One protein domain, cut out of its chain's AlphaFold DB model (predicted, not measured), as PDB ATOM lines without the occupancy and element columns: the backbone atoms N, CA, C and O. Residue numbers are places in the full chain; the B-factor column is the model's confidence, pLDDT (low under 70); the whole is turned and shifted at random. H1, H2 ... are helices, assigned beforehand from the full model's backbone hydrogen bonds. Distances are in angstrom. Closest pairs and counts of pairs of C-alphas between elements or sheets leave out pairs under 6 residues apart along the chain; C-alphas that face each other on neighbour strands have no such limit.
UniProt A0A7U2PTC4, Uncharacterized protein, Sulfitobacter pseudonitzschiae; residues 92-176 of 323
ATOM      1  N   LYS A  92     -11.536  31.039 -22.837       66.12
ATOM      2  CA  LYS A  92     -11.522  29.707 -22.269       66.12
ATOM      3  C   LYS A  92     -12.902  29.264 -21.804       66.12
ATOM      4  O   LYS A  92     -13.169  28.071 -21.887       66.12
ATOM      5  N   ALA A  93     -13.743  30.161 -21.289       71.88
ATOM      6  CA  ALA A  93     -15.097  29.795 -20.876       71.88
ATOM      7  C   ALA A  93     -15.970  29.530 -22.109       71.88
ATOM      8  O   ALA A  93     -16.569  28.471 -22.219       71.88
ATOM      9  N   GLU A  94     -15.926  30.435 -23.079       74.19
ATOM     10  CA  GLU A  94     -16.641  30.388 -24.350       74.19
ATOM     11  C   GLU A  94     -16.210  29.180 -25.193       74.19
ATOM     12  O   GLU A  94     -17.054  28.406 -25.639       74.19
ATOM     13  N   THR A  95     -14.899  28.931 -25.316       74.00
ATOM     14  CA  THR A  95     -14.363  27.737 -25.992       74.00
ATOM     15  C   THR A  95     -14.810  26.461 -25.290       74.00
ATOM     16  O   THR A  95     -15.166  25.501 -25.965       74.00
ATOM     17  N   LYS A  96     -14.831  26.426 -23.951       78.50
ATOM     18  CA  LYS A  96     -15.331  25.257 -23.210       78.50
ATOM     19  C   LYS A  96     -16.823  25.034 -23.436       78.50
ATOM     20  O   LYS A  96     -17.213  23.895 -23.666       78.50
ATOM     21  N   THR A  97     -17.629  26.093 -23.396       83.25
ATOM     22  CA  THR A  97     -19.069  26.028 -23.678       83.25
ATOM     23  C   THR A  97     -19.323  25.480 -25.076       83.25
ATOM     24  O   THR A  97     -20.136  24.576 -25.239       83.25
ATOM     25  N   ALA A  98     -18.584  25.958 -26.076       82.75
ATOM     26  CA  ALA A  98     -18.715  25.471 -27.440       82.75
ATOM     27  C   ALA A  98     -18.257  24.020 -27.609       82.75
ATOM     28  O   ALA A  98     -18.957  23.241 -28.244       82.75
ATOM     29  N   ILE A  99     -17.124  23.629 -27.011       84.25
ATOM     30  CA  ILE A  99     -16.678  22.227 -27.016       84.25
ATOM     31  C   ILE A  99     -17.754  21.334 -26.393       84.25
ATOM     32  O   ILE A  99     -18.092  20.307 -26.973       84.25
ATOM     33  N   GLN A 100     -18.334  21.739 -25.259       89.88
ATOM     34  CA  GLN A 100     -19.399  20.972 -24.613       89.88
ATOM     35  C   GLN A 100     -20.644  20.866 -25.502       89.88
ATOM     36  O   GLN A 100     -21.156  19.770 -25.693       89.88
ATOM     37  N   ALA A 101     -21.080  21.969 -26.115       88.31
ATOM     38  CA  ALA A 101     -22.205  21.964 -27.048       88.31
ATOM     39  C   ALA A 101     -21.979  21.014 -28.243       88.31
ATOM     40  O   ALA A 101     -22.904  20.321 -28.664       88.31
ATOM     41  N   LEU A 102     -20.750  20.941 -28.765       89.75
ATOM     42  CA  LEU A 102     -20.385  20.019 -29.845       89.75
ATOM     43  C   LEU A 102     -20.364  18.558 -29.378       89.75
ATOM     44  O   LEU A 102     -20.825  17.684 -30.107       89.75
ATOM     45  N   VAL A 103     -19.871  18.290 -28.163       91.25
ATOM     46  CA  VAL A 103     -19.903  16.953 -27.539       91.25
ATOM     47  C   VAL A 103     -21.342  16.482 -27.333       91.25
ATOM     48  O   VAL A 103     -21.667  15.336 -27.651       91.25
ATOM     49  N   ASP A 104     -22.218  17.359 -26.849       91.19
ATOM     50  CA  ASP A 104     -23.630  17.046 -26.649       91.19
ATOM     51  C   ASP A 104     -24.319  16.771 -27.998       91.19
ATOM     52  O   ASP A 104     -25.008  15.762 -28.153       91.19
ATOM     53  N   ALA A 105     -24.059  17.599 -29.018       89.38
ATOM     54  CA  ALA A 105     -24.581  17.399 -30.372       89.38
ATOM     55  C   ALA A 105     -24.107  16.074 -31.006       89.38
ATOM     56  O   ALA A 105     -24.909  15.339 -31.588       89.38
ATOM     57  N   GLU A 106     -22.826  15.729 -30.858       90.75
ATOM     58  CA  GLU A 106     -22.270  14.446 -31.305       90.75
ATOM     59  C   GLU A 106     -22.903  13.258 -30.564       90.75
ATOM     60  O   GLU A 106     -23.200  12.226 -31.168       90.75
ATOM     61  N   THR A 107     -23.173  13.409 -29.266       90.19
ATOM     62  CA  THR A 107     -23.838  12.377 -28.459       90.19
ATOM     63  C   THR A 107     -25.244  12.091 -28.991       90.19
ATOM     64  O   THR A 107     -25.607  10.929 -29.180       90.19
ATOM     65  N   VAL A 108     -26.004  13.135 -29.333       88.50
ATOM     66  CA  VAL A 108     -27.333  13.006 -29.957       88.50
ATOM     67  C   VAL A 108     -27.249  12.327 -31.333       88.50
ATOM     68  O   VAL A 108     -28.082  11.474 -31.638       88.50
ATOM     69  N   LEU A 109     -26.232  12.634 -32.146       86.88
ATOM     70  CA  LEU A 109     -25.990  11.989 -33.451       86.88
ATOM     71  C   LEU A 109     -25.613  10.503 -33.360       86.88
ATOM     72  O   LEU A 109     -25.899   9.712 -34.267       86.88
ATOM     73  N   ASN A 110     -24.914  10.117 -32.296       87.00
ATOM     74  CA  ASN A 110     -24.574   8.721 -32.035       87.00
ATOM     75  C   ASN A 110     -25.790   7.945 -31.519       87.00
ATOM     76  O   ASN A 110     -26.008   6.804 -31.926       87.00
ATOM     77  N   GLU A 111     -26.629   8.585 -30.706       85.69
ATOM     78  CA  GLU A 111     -27.889   8.012 -30.234       85.69
ATOM     79  C   GLU A 111     -28.910   7.832 -31.371       85.69
ATOM     80  O   GLU A 111     -29.546   6.782 -31.464       85.69
ATOM     81  N   GLU A 112     -28.994   8.794 -32.299       85.25
ATOM     82  CA  GLU A 112     -29.767   8.685 -33.546       85.25
ATOM     83  C   GLU A 112     -29.389   7.409 -34.323       85.25
ATOM     84  O   GLU A 112     -30.257   6.631 -34.717       85.25
ATOM     85  N   GLN A 113     -28.086   7.144 -34.487       84.31
ATOM     86  CA  GLN A 113     -27.592   5.944 -35.171       84.31
ATOM     87  C   GLN A 113     -27.958   4.658 -34.425       84.31
ATOM     88  O   GLN A 113     -28.317   3.662 -35.055       84.31
ATOM     89  N   ARG A 114     -27.849   4.668 -33.093       83.75
ATOM     90  CA  ARG A 114     -28.125   3.505 -32.244       83.75
ATOM     91  C   ARG A 114     -29.595   3.097 -32.298       83.75
ATOM     92  O   ARG A 114     -29.886   1.908 -32.360       83.75
ATOM     93  N   LEU A 115     -30.501   4.074 -32.267       82.31
ATOM     94  CA  LEU A 115     -31.942   3.834 -32.201       82.31
ATOM     95  C   LEU A 115     -32.571   3.588 -33.572       82.31
ATOM     96  O   LEU A 115     -33.485   2.774 -33.677       82.31
ATOM     97  N   LEU A 116     -32.093   4.273 -34.613       80.12
ATOM     98  CA  LEU A 116     -32.695   4.206 -35.947       80.12
ATOM     99  C   LEU A 116     -31.946   3.258 -36.886       80.12
ATOM    100  O   LEU A 116     -32.446   2.942 -37.960       80.12
ATOM    101  N   GLY A 117     -30.743   2.801 -36.525       70.25
ATOM    102  CA  GLY A 117     -29.953   1.876 -37.345       70.25
ATOM    103  C   GLY A 117     -29.606   2.420 -38.737       70.25
ATOM    104  O   GLY A 117     -29.311   1.645 -39.641       70.25
ATOM    105  N   GLY A 118     -29.679   3.742 -38.933       63.00
ATOM    106  CA  GLY A 118     -29.557   4.390 -40.243       63.00
ATOM    107  C   GLY A 118     -30.835   4.380 -41.096       63.00
ATOM    108  O   GLY A 118     -30.799   4.849 -42.230       63.00
ATOM    109  N   GLN A 119     -31.964   3.878 -40.583       63.59
ATOM    110  CA  GLN A 119     -33.258   3.955 -41.263       63.59
ATOM    111  C   GLN A 119     -33.851   5.358 -41.126       63.59
ATOM    112  O   GLN A 119     -34.130   5.802 -40.017       63.59
ATOM    113  N   GLN A 120     -34.105   6.024 -42.257       60.44
ATOM    114  CA  GLN A 120     -34.724   7.350 -42.295       60.44
ATOM    115  C   GLN A 120     -36.220   7.318 -41.940       60.44
ATOM    116  O   GLN A 120     -37.088   7.399 -42.807       60.44
ATOM    117  N   ILE A 121     -36.549   7.232 -40.650       62.09
ATOM    118  CA  ILE A 121     -37.922   7.429 -40.156       62.09
ATOM    119  C   ILE A 121     -38.148   8.929 -39.910       62.09
ATOM    120  O   ILE A 121     -37.820   9.460 -38.846       62.09
ATOM    121  N   ALA A 122     -38.685   9.629 -40.916       62.19
ATOM    122  CA  ALA A 122     -38.708  11.097 -40.995       62.19
ATOM    123  C   ALA A 122     -39.117  11.855 -39.701       62.19
ATOM    124  O   ALA A 122     -38.425  12.810 -39.345       62.19
ATOM    125  N   PRO A 123     -40.156  11.453 -38.934       69.62
ATOM    126  CA  PRO A 123     -40.535  12.171 -37.710       69.62
ATOM    127  C   PRO A 123     -39.506  12.059 -36.575       69.62
ATOM    128  O   PRO A 123     -39.325  13.003 -35.808       69.62
ATOM    129  N   GLN A 124     -38.827  10.914 -36.458       71.19
ATOM    130  CA  GLN A 124     -37.872  10.657 -35.377       71.19
ATOM    131  C   GLN A 124     -36.554  11.393 -35.639       71.19
ATOM    132  O   GLN A 124     -36.042  12.054 -34.738       71.19
ATOM    133  N   HIS A 125     -36.080  11.411 -36.890       74.06
ATOM    134  CA  HIS A 125     -34.916  12.211 -37.301       74.06
ATOM    135  C   HIS A 125     -35.094  13.705 -37.026       74.06
ATOM    136  O   HIS A 125     -34.192  14.355 -36.499       74.06
ATOM    137  N   GLN A 126     -36.275  14.261 -37.315       78.50
ATOM    138  CA  GLN A 126     -36.544  15.674 -37.044       78.50
ATOM    139  C   GLN A 126     -36.416  16.025 -35.557       78.50
ATOM    140  O   GLN A 126     -35.993  17.135 -35.230       78.50
ATOM    141  N   HIS A 127     -36.742  15.099 -34.649       82.44
ATOM    142  CA  HIS A 127     -36.565  15.316 -33.216       82.44
ATOM    143  C   HIS A 127     -35.080  15.393 -32.830       82.44
ATOM    144  O   HIS A 127     -34.675  16.354 -32.175       82.44
ATOM    145  N   PHE A 128     -34.249  14.460 -33.313       84.56
ATOM    146  CA  PHE A 128     -32.793  14.513 -33.112       84.56
ATOM    147  C   PHE A 128     -32.193  15.802 -33.678       84.56
ATOM    148  O   PHE A 128     -31.439  16.484 -32.987       84.56
ATOM    149  N   ARG A 129     -32.586  16.195 -34.897       84.75
ATOM    150  CA  ARG A 129     -32.114  17.433 -35.537       84.75
ATOM    151  C   ARG A 129     -32.488  18.690 -34.752       84.75
ATOM    152  O   ARG A 129     -31.652  19.576 -34.607       84.75
ATOM    153  N   ARG A 130     -33.696  18.761 -34.180       84.31
ATOM    154  CA  ARG A 130     -34.089  19.874 -33.293       84.31
ATOM    155  C   ARG A 130     -33.245  19.927 -32.021       84.31
ATOM    156  O   ARG A 130     -32.856  21.018 -31.615       84.31
ATOM    157  N   ASN A 131     -32.937  18.777 -31.422       86.12
ATOM    158  CA  ASN A 131     -32.091  18.715 -30.229       86.12
ATOM    159  C   ASN A 131     -30.660  19.166 -30.547       86.12
ATOM    160  O   ASN A 131     -30.117  20.009 -29.839       86.12
ATOM    161  N   ILE A 132     -30.090  18.688 -31.659       87.00
ATOM    162  CA  ILE A 132     -28.780  19.125 -32.162       87.00
ATOM    163  C   ILE A 132     -28.768  20.640 -32.375       87.00
ATOM    164  O   ILE A 132     -27.905  21.321 -31.832       87.00
ATOM    165  N   ALA A 133     -29.756  21.191 -33.087       85.12
ATOM    166  CA  ALA A 133     -29.869  22.633 -33.296       85.12
ATOM    167  C   ALA A 133     -29.950  23.412 -31.969       85.12
ATOM    168  O   ALA A 133     -29.371  24.488 -31.847       85.12
ATOM    169  N   GLY A 134     -30.626  22.861 -30.955       85.25
ATOM    170  CA  GLY A 134     -30.669  23.429 -29.607       85.25
ATOM    171  C   GLY A 134     -29.286  23.542 -28.959       85.25
ATOM    172  O   GLY A 134     -28.959  24.595 -28.418       85.25
ATOM    173  N   TYR A 135     -28.455  22.501 -29.059       86.94
ATOM    174  CA  TYR A 135     -27.076  22.542 -28.560       86.94
ATOM    175  C   TYR A 135     -26.199  23.499 -29.368       86.94
ATOM    176  O   TYR A 135     -25.494  24.318 -28.785       86.94
ATOM    177  N   LEU A 136     -26.279  23.455 -30.701       84.31
ATOM    178  CA  LEU A 136     -25.454  24.293 -31.577       84.31
ATOM    179  C   LEU A 136     -25.764  25.792 -31.426       84.31
ATOM    180  O   LEU A 136     -24.870  26.613 -31.593       84.31
ATOM    181  N   ARG A 137     -26.980  26.166 -31.002       84.00
ATOM    182  CA  ARG A 137     -27.321  27.554 -30.631       84.00
ATOM    183  C   ARG A 137     -26.619  28.061 -29.370       84.00
ATOM    184  O   ARG A 137     -26.520  29.272 -29.199       84.00
ATOM    185  N   ASN A 138     -26.150  27.171 -28.493       82.81
ATOM    186  CA  ASN A 138     -25.402  27.550 -27.289       82.81
ATOM    187  C   ASN A 138     -23.926  27.835 -27.580       82.81
ATOM    188  O   ASN A 138     -23.216  28.349 -26.714       82.81
ATOM    189  N   ILE A 139     -23.453  27.491 -28.780       79.62
ATOM    190  CA  ILE A 139     -22.162  27.946 -29.279       79.62
ATOM    191  C   ILE A 139     -22.258  29.475 -29.361       79.62
ATOM    192  O   ILE A 139     -23.200  29.981 -29.968       79.62
ATOM    193  N   PRO A 140     -21.355  30.236 -28.718       73.31
ATOM    194  CA  PRO A 140     -21.456  31.684 -28.771       73.31
ATOM    195  C   PRO A 140     -21.417  32.210 -30.208       73.31
ATOM    196  O   PRO A 140     -20.988  31.536 -31.152       73.31
ATOM    197  N   GLU A 141     -21.831  33.457 -30.386       68.31
ATOM    198  CA  GLU A 141     -21.519  34.098 -31.642       68.31
ATOM    199  C   GLU A 141     -19.995  34.290 -31.722       68.31
ATOM    200  O   GLU A 141     -19.353  34.782 -30.787       68.31
ATOM    201  N   PRO A 142     -19.387  33.867 -32.830       61.78
ATOM    202  CA  PRO A 142     -20.097  33.800 -34.103       61.78
ATOM    203  C   PRO A 142     -20.096  32.338 -34.673       61.78
ATOM    204  O   PRO A 142     -20.662  32.017 -35.716       61.78
ATOM    205  N   GLY A 143     -19.554  31.383 -33.908       68.31
ATOM    206  CA  GLY A 143     -19.466  29.967 -34.284       68.31
ATOM    207  C   GLY A 143     -20.806  29.252 -34.480       68.31
ATOM    208  O   GLY A 143     -20.864  28.301 -35.251       68.31
ATOM    209  N   ASN A 144     -21.885  29.703 -33.837       72.44
ATOM    210  CA  ASN A 144     -23.232  29.177 -34.093       72.44
ATOM    211  C   ASN A 144     -23.701  29.395 -35.542       72.44
ATOM    212  O   ASN A 144     -24.375  28.522 -36.081       72.44
ATOM    213  N   LEU A 145     -23.301  30.495 -36.193       69.75
ATOM    214  CA  LEU A 145     -23.724  30.826 -37.561       69.75
ATOM    215  C   LEU A 145     -23.205  29.827 -38.606       69.75
ATOM    216  O   LEU A 145     -23.776  29.720 -39.687       69.75
ATOM    217  N   ILE A 146     -22.150  29.068 -38.293       70.38
ATOM    218  CA  ILE A 146     -21.655  27.975 -39.149       70.38
ATOM    219  C   ILE A 146     -22.723  26.883 -39.290       70.38
ATOM    220  O   ILE A 146     -22.852  26.257 -40.340       70.38
ATOM    221  N   PHE A 147     -23.524  26.695 -38.243       72.56
ATOM    222  CA  PHE A 147     -24.570  25.684 -38.167       72.56
ATOM    223  C   PHE A 147     -25.964  26.229 -38.506       72.56
ATOM    224  O   PHE A 147     -26.930  25.473 -38.457       72.56
ATOM    225  N   ASP A 148     -26.086  27.506 -38.885       65.62
ATOM    226  CA  ASP A 148     -27.334  28.063 -39.431       65.62
ATOM    227  C   ASP A 148     -27.584  27.624 -40.891       65.62
ATOM    228  O   ASP A 148     -28.648  27.888 -41.454       65.62
ATOM    229  N   ILE A 149     -26.624  26.926 -41.508       57.62
ATOM    230  CA  ILE A 149     -26.779  26.248 -42.801       57.62
ATOM    231  C   ILE A 149     -27.612  24.975 -42.587       57.62
ATOM    232  O   ILE A 149     -27.453  24.318 -41.566       57.62
ATOM    233  N   ASP A 150     -28.490  24.640 -43.542       64.75
ATOM    234  CA  ASP A 150     -29.548  23.610 -43.505       64.75
ATOM    235  C   ASP A 150     -29.203  22.281 -42.780       64.75
ATOM    236  O   ASP A 150     -29.003  21.226 -43.386       64.75
ATOM    237  N   LEU A 151     -29.198  22.317 -41.440       72.00
ATOM    238  CA  LEU A 151     -29.004  21.173 -40.538       72.00
ATOM    239  C   LEU A 151     -30.009  20.047 -40.808       72.00
ATOM    240  O   LEU A 151     -29.751  18.880 -40.497       72.00
ATOM    241  N   PHE A 152     -31.179  20.405 -41.338       72.19
ATOM    242  CA  PHE A 152     -32.272  19.484 -41.616       72.19
ATOM    243  C   PHE A 152     -32.103  18.780 -42.966       72.19
ATOM    244  O   PHE A 152     -32.541  17.637 -43.086       72.19
ATOM    245  N   GLY A 153     -31.437  19.414 -43.934       72.50
ATOM    246  CA  GLY A 153     -31.076  18.835 -45.231       72.50
ATOM    247  C   GLY A 153     -29.736  18.088 -45.261       72.50
ATOM    248  O   GLY A 153     -29.490  17.324 -46.191       72.50
ATOM    249  N   MET A 154     -28.870  18.269 -44.259       80.00
ATOM    250  CA  MET A 154     -27.532  17.665 -44.238       80.00
ATOM    251  C   MET A 154     -27.540  16.169 -43.876       80.00
ATOM    252  O   MET A 154     -28.165  15.743 -42.891       80.00
ATOM    253  N   GLU A 155     -26.769  15.369 -44.623       82.94
ATOM    254  CA  GLU A 155     -26.541  13.961 -44.292       82.94
ATOM    255  C   GLU A 155     -25.861  13.809 -42.925       82.94
ATOM    256  O   GLU A 155     -25.022  14.610 -42.511       82.94
ATOM    257  N   ARG A 156     -26.205  12.737 -42.199       84.62
ATOM    258  CA  ARG A 156     -25.652  12.457 -40.864       84.62
ATOM    259  C   ARG A 156     -24.121  12.419 -40.869       84.62
ATOM    260  O   ARG A 156     -23.500  12.946 -39.951       84.62
ATOM    261  N   THR A 157     -23.523  11.758 -41.856       83.50
ATOM    262  CA  THR A 157     -22.067  11.603 -41.982       83.50
ATOM    263  C   THR A 157     -21.361  12.938 -42.147       83.50
ATOM    264  O   THR A 157     -20.324  13.151 -41.521       83.50
ATOM    265  N   ASP A 158     -21.940  13.841 -42.933       82.25
ATOM    266  CA  ASP A 158     -21.378  15.166 -43.175       82.25
ATOM    267  C   ASP A 158     -21.543  16.063 -41.954       82.25
ATOM    268  O   ASP A 158     -20.582  16.707 -41.533       82.25
ATOM    269  N   LEU A 159     -22.706  16.010 -41.299       84.12
ATOM    270  CA  LEU A 159     -22.938  16.748 -40.061       84.12
ATOM    271  C   LEU A 159     -22.000  16.288 -38.935       84.12
ATOM    272  O   LEU A 159     -21.417  17.110 -38.231       84.12
ATOM    273  N   LEU A 160     -21.798  14.975 -38.791       85.94
ATOM    274  CA  LEU A 160     -20.859  14.418 -37.817       85.94
ATOM    275  C   LEU A 160     -19.414  14.832 -38.121       85.94
ATOM    276  O   LEU A 160     -18.677  15.199 -37.204       85.94
ATOM    277  N   LYS A 161     -18.997  14.802 -39.394       83.31
ATOM    278  CA  LYS A 161     -17.673  15.291 -39.807       83.31
ATOM    279  C   LYS A 161     -17.503  16.775 -39.498       83.31
ATOM    280  O   LYS A 161     -16.486  17.145 -38.931       83.31
ATOM    281  N   MET A 162     -18.495  17.603 -39.814       81.50
ATOM    282  CA  MET A 162     -18.463  19.034 -39.527       81.50
ATOM    283  C   MET A 162     -18.312  19.299 -38.022       81.50
ATOM    284  O   MET A 162     -17.384  19.993 -37.616       81.50
ATOM    285  N   ILE A 163     -19.163  18.689 -37.187       85.19
ATOM    286  CA  ILE A 163     -19.123  18.850 -35.723       85.19
ATOM    287  C   ILE A 163     -17.791  18.358 -35.147       85.19
ATOM    288  O   ILE A 163     -17.165  19.057 -34.349       85.19
ATOM    289  N   SER A 164     -17.334  17.173 -35.555       82.31
ATOM    290  CA  SER A 164     -16.098  16.580 -35.030       82.31
ATOM    291  C   SER A 164     -14.849  17.352 -35.458       82.31
ATOM    292  O   SER A 164     -14.018  17.653 -34.600       82.31
ATOM    293  N   SER A 165     -14.733  17.742 -36.732       76.38
ATOM    294  CA  SER A 165     -13.635  18.592 -37.211       76.38
ATOM    295  C   SER A 165     -13.605  19.922 -36.465       76.38
ATOM    296  O   SER A 165     -12.543  20.356 -36.019       76.38
ATOM    297  N   PHE A 166     -14.771  20.532 -36.251       77.25
ATOM    298  CA  PHE A 166     -14.872  21.790 -35.525       77.25
ATOM    299  C   PHE A 166     -14.493  21.658 -34.045       77.25
ATOM    300  O   PHE A 166     -13.775  22.502 -33.506       77.25
ATOM    301  N   ARG A 167     -14.897  20.562 -33.387       83.06
ATOM    302  CA  ARG A 167     -14.494  20.267 -32.006       83.06
ATOM    303  C   ARG A 167     -12.986  20.082 -31.897       83.06
ATOM    304  O   ARG A 167     -12.368  20.736 -31.063       83.06
ATOM    305  N   VAL A 168     -12.403  19.216 -32.730       76.44
ATOM    306  CA  VAL A 168     -10.954  18.944 -32.733       76.44
ATOM    307  C   VAL A 168     -10.182  20.242 -32.903       76.44
ATOM    308  O   VAL A 168      -9.196  20.478 -32.206       76.44
ATOM    309  N   LEU A 169     -10.666  21.112 -33.787       71.50
ATOM    310  CA  LEU A 169     -10.096  22.425 -33.977       71.50
ATOM    311  C   LEU A 169     -10.141  23.234 -32.676       71.50
ATOM    312  O   LEU A 169      -9.079  23.616 -32.190       71.50
ATOM    313  N   LEU A 170     -11.314  23.429 -32.057       73.94
ATOM    314  CA  LEU A 170     -11.459  24.151 -30.780       73.94
ATOM    315  C   LEU A 170     -10.619  23.556 -29.636       73.94
ATOM    316  O   LEU A 170     -10.056  24.304 -28.836       73.94
ATOM    317  N   GLU A 171     -10.487  22.234 -29.560       74.38
ATOM    318  CA  GLU A 171      -9.651  21.538 -28.573       74.38
ATOM    319  C   GLU A 171      -8.162  21.811 -28.795       74.38
ATOM    320  O   GLU A 171      -7.439  22.126 -27.845       74.38
ATOM    321  N   GLN A 172      -7.704  21.782 -30.050       67.25
ATOM    322  CA  GLN A 172      -6.353  22.210 -30.409       67.25
ATOM    323  C   GLN A 172      -6.138  23.683 -30.048       67.25
ATOM    324  O   GLN A 172      -5.086  24.025 -29.508       67.25
ATOM    325  N   GLN A 173      -7.141  24.548 -30.253       62.47
ATOM    326  CA  GLN A 173      -7.074  25.949 -29.826       62.47
ATOM    327  C   GLN A 173      -6.979  26.096 -28.301       62.47
ATOM    328  O   GLN A 173      -6.266  26.968 -27.809       62.47
ATOM    329  N   ALA A 174      -7.695  25.265 -27.544       63.69
ATOM    330  CA  ALA A 174      -7.674  25.289 -26.087       63.69
ATOM    331  C   ALA A 174      -6.351  24.752 -25.511       63.69
ATOM    332  O   ALA A 174      -5.888  25.251 -24.481       63.69
ATOM    333  N   GLY A 175      -5.748  23.754 -26.170       55.44
ATOM    334  CA  GLY A 175      -4.480  23.131 -25.780       55.44
ATOM    335  C   GLY A 175      -3.237  23.920 -26.202       55.44
ATOM    336  O   GLY A 175      -2.251  23.953 -25.465       55.44
ATOM    337  N   GLN A 176      -3.283  24.601 -27.351       53.44
ATOM    338  CA  GLN A 176      -2.199  25.442 -27.861       53.44
ATOM    339  C   GLN A 176      -2.434  26.911 -27.468       53.44
ATOM    340  O   GLN A 176      -3.053  27.688 -28.184       53.44
TER     341      GLN A 176
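What this domain is: This is residues 92 to 176 of the 323 residues of an uncharacterized protein of Sulfitobacter pseudonitzschiae (UniProt A0A7U2PTC4). The long helix H1 has H2 and H4 packed on it, each running back along it the opposite way, and the short H3 follows H2 across a short link and turns back beside its last residues. The four helices stand side by side at shallow angles where they meet, and H2 and H4 keep apart from each other. The printed part has 85 residues with four named helices, in the order H1, H2, H3, H4, and no named strand; its class is all helix. It is compact, with a radius of gyration of the C-alphas of 12.9 A, and it spans 41 by 20 by 17 A, only just a rod.

How they stand to each other: Start at H1, residues 92 to 116, the longest helix. Look at Ala 105 and Ile 132, whose C-alphas, 4.9 A apart, are the closest of H1 and H2, residues 122 to 136. These two touch at a shallow tilt of 11 degrees, opposite ways, and form a helical hairpin. H4, residues 156 to 175, touches H1 too, at a shallow tilt of 27 degrees, opposite ways; the closest C-alphas are those of Ile 99 and Arg 167, 5.8 A apart. H2 and H4 are apart. H3, residues 143 to 148, only just touches H2, with 3 pairs of C-alphas within 8 A, and on the side of H2 with residues 133 to 136 alone. The closest C-alphas there are those of Leu 136 and Asn 144, 5.9 A apart. H2 and H3 form a helical hairpin at a shallow tilt of 22 degrees, opposite ways. H3 and H4 are near each other, with 6 pairs of C-alphas within 10 A. H1 and H3 are apart, but only just, their closest C-alphas being 8.2 A apart. The helix packing is mostly aligned. Every O i to N i+4 pair is within hydrogen-bond range in H1 and H4; in H2 it is 10 of 11 and in H3 1 of 2.

Where its parts are: Find C-alpha 92 at (-11.522, 29.707, -22.269); from there H1 runs 35.9 A to C-alpha 116 at (-32.695, 4.206, -35.947). H2, from Ala 122 to Leu 136, is 20.9 A long, and H3, from Gly 143 to Asp 148, is 9.6 A long. H4 begins at Arg 156 and runs 28.1 A to C-alpha 175 at (-4.480, 23.131, -25.780).

The domain as a whole: The two C-alphas farthest apart are those of Ile 121 and Gln 176, at 41.9 A. The printed part has no cut. The link from H1 to H2 is tight, and those from H2 to H3 and from H3 to H4 are short. The mean pLDDT of the printed part is 77.5; look for values under 70 at residue 92, residues 118 to 123, residues 141 to 143, residue 145, residues 148 to 150 and residues 172 to 176.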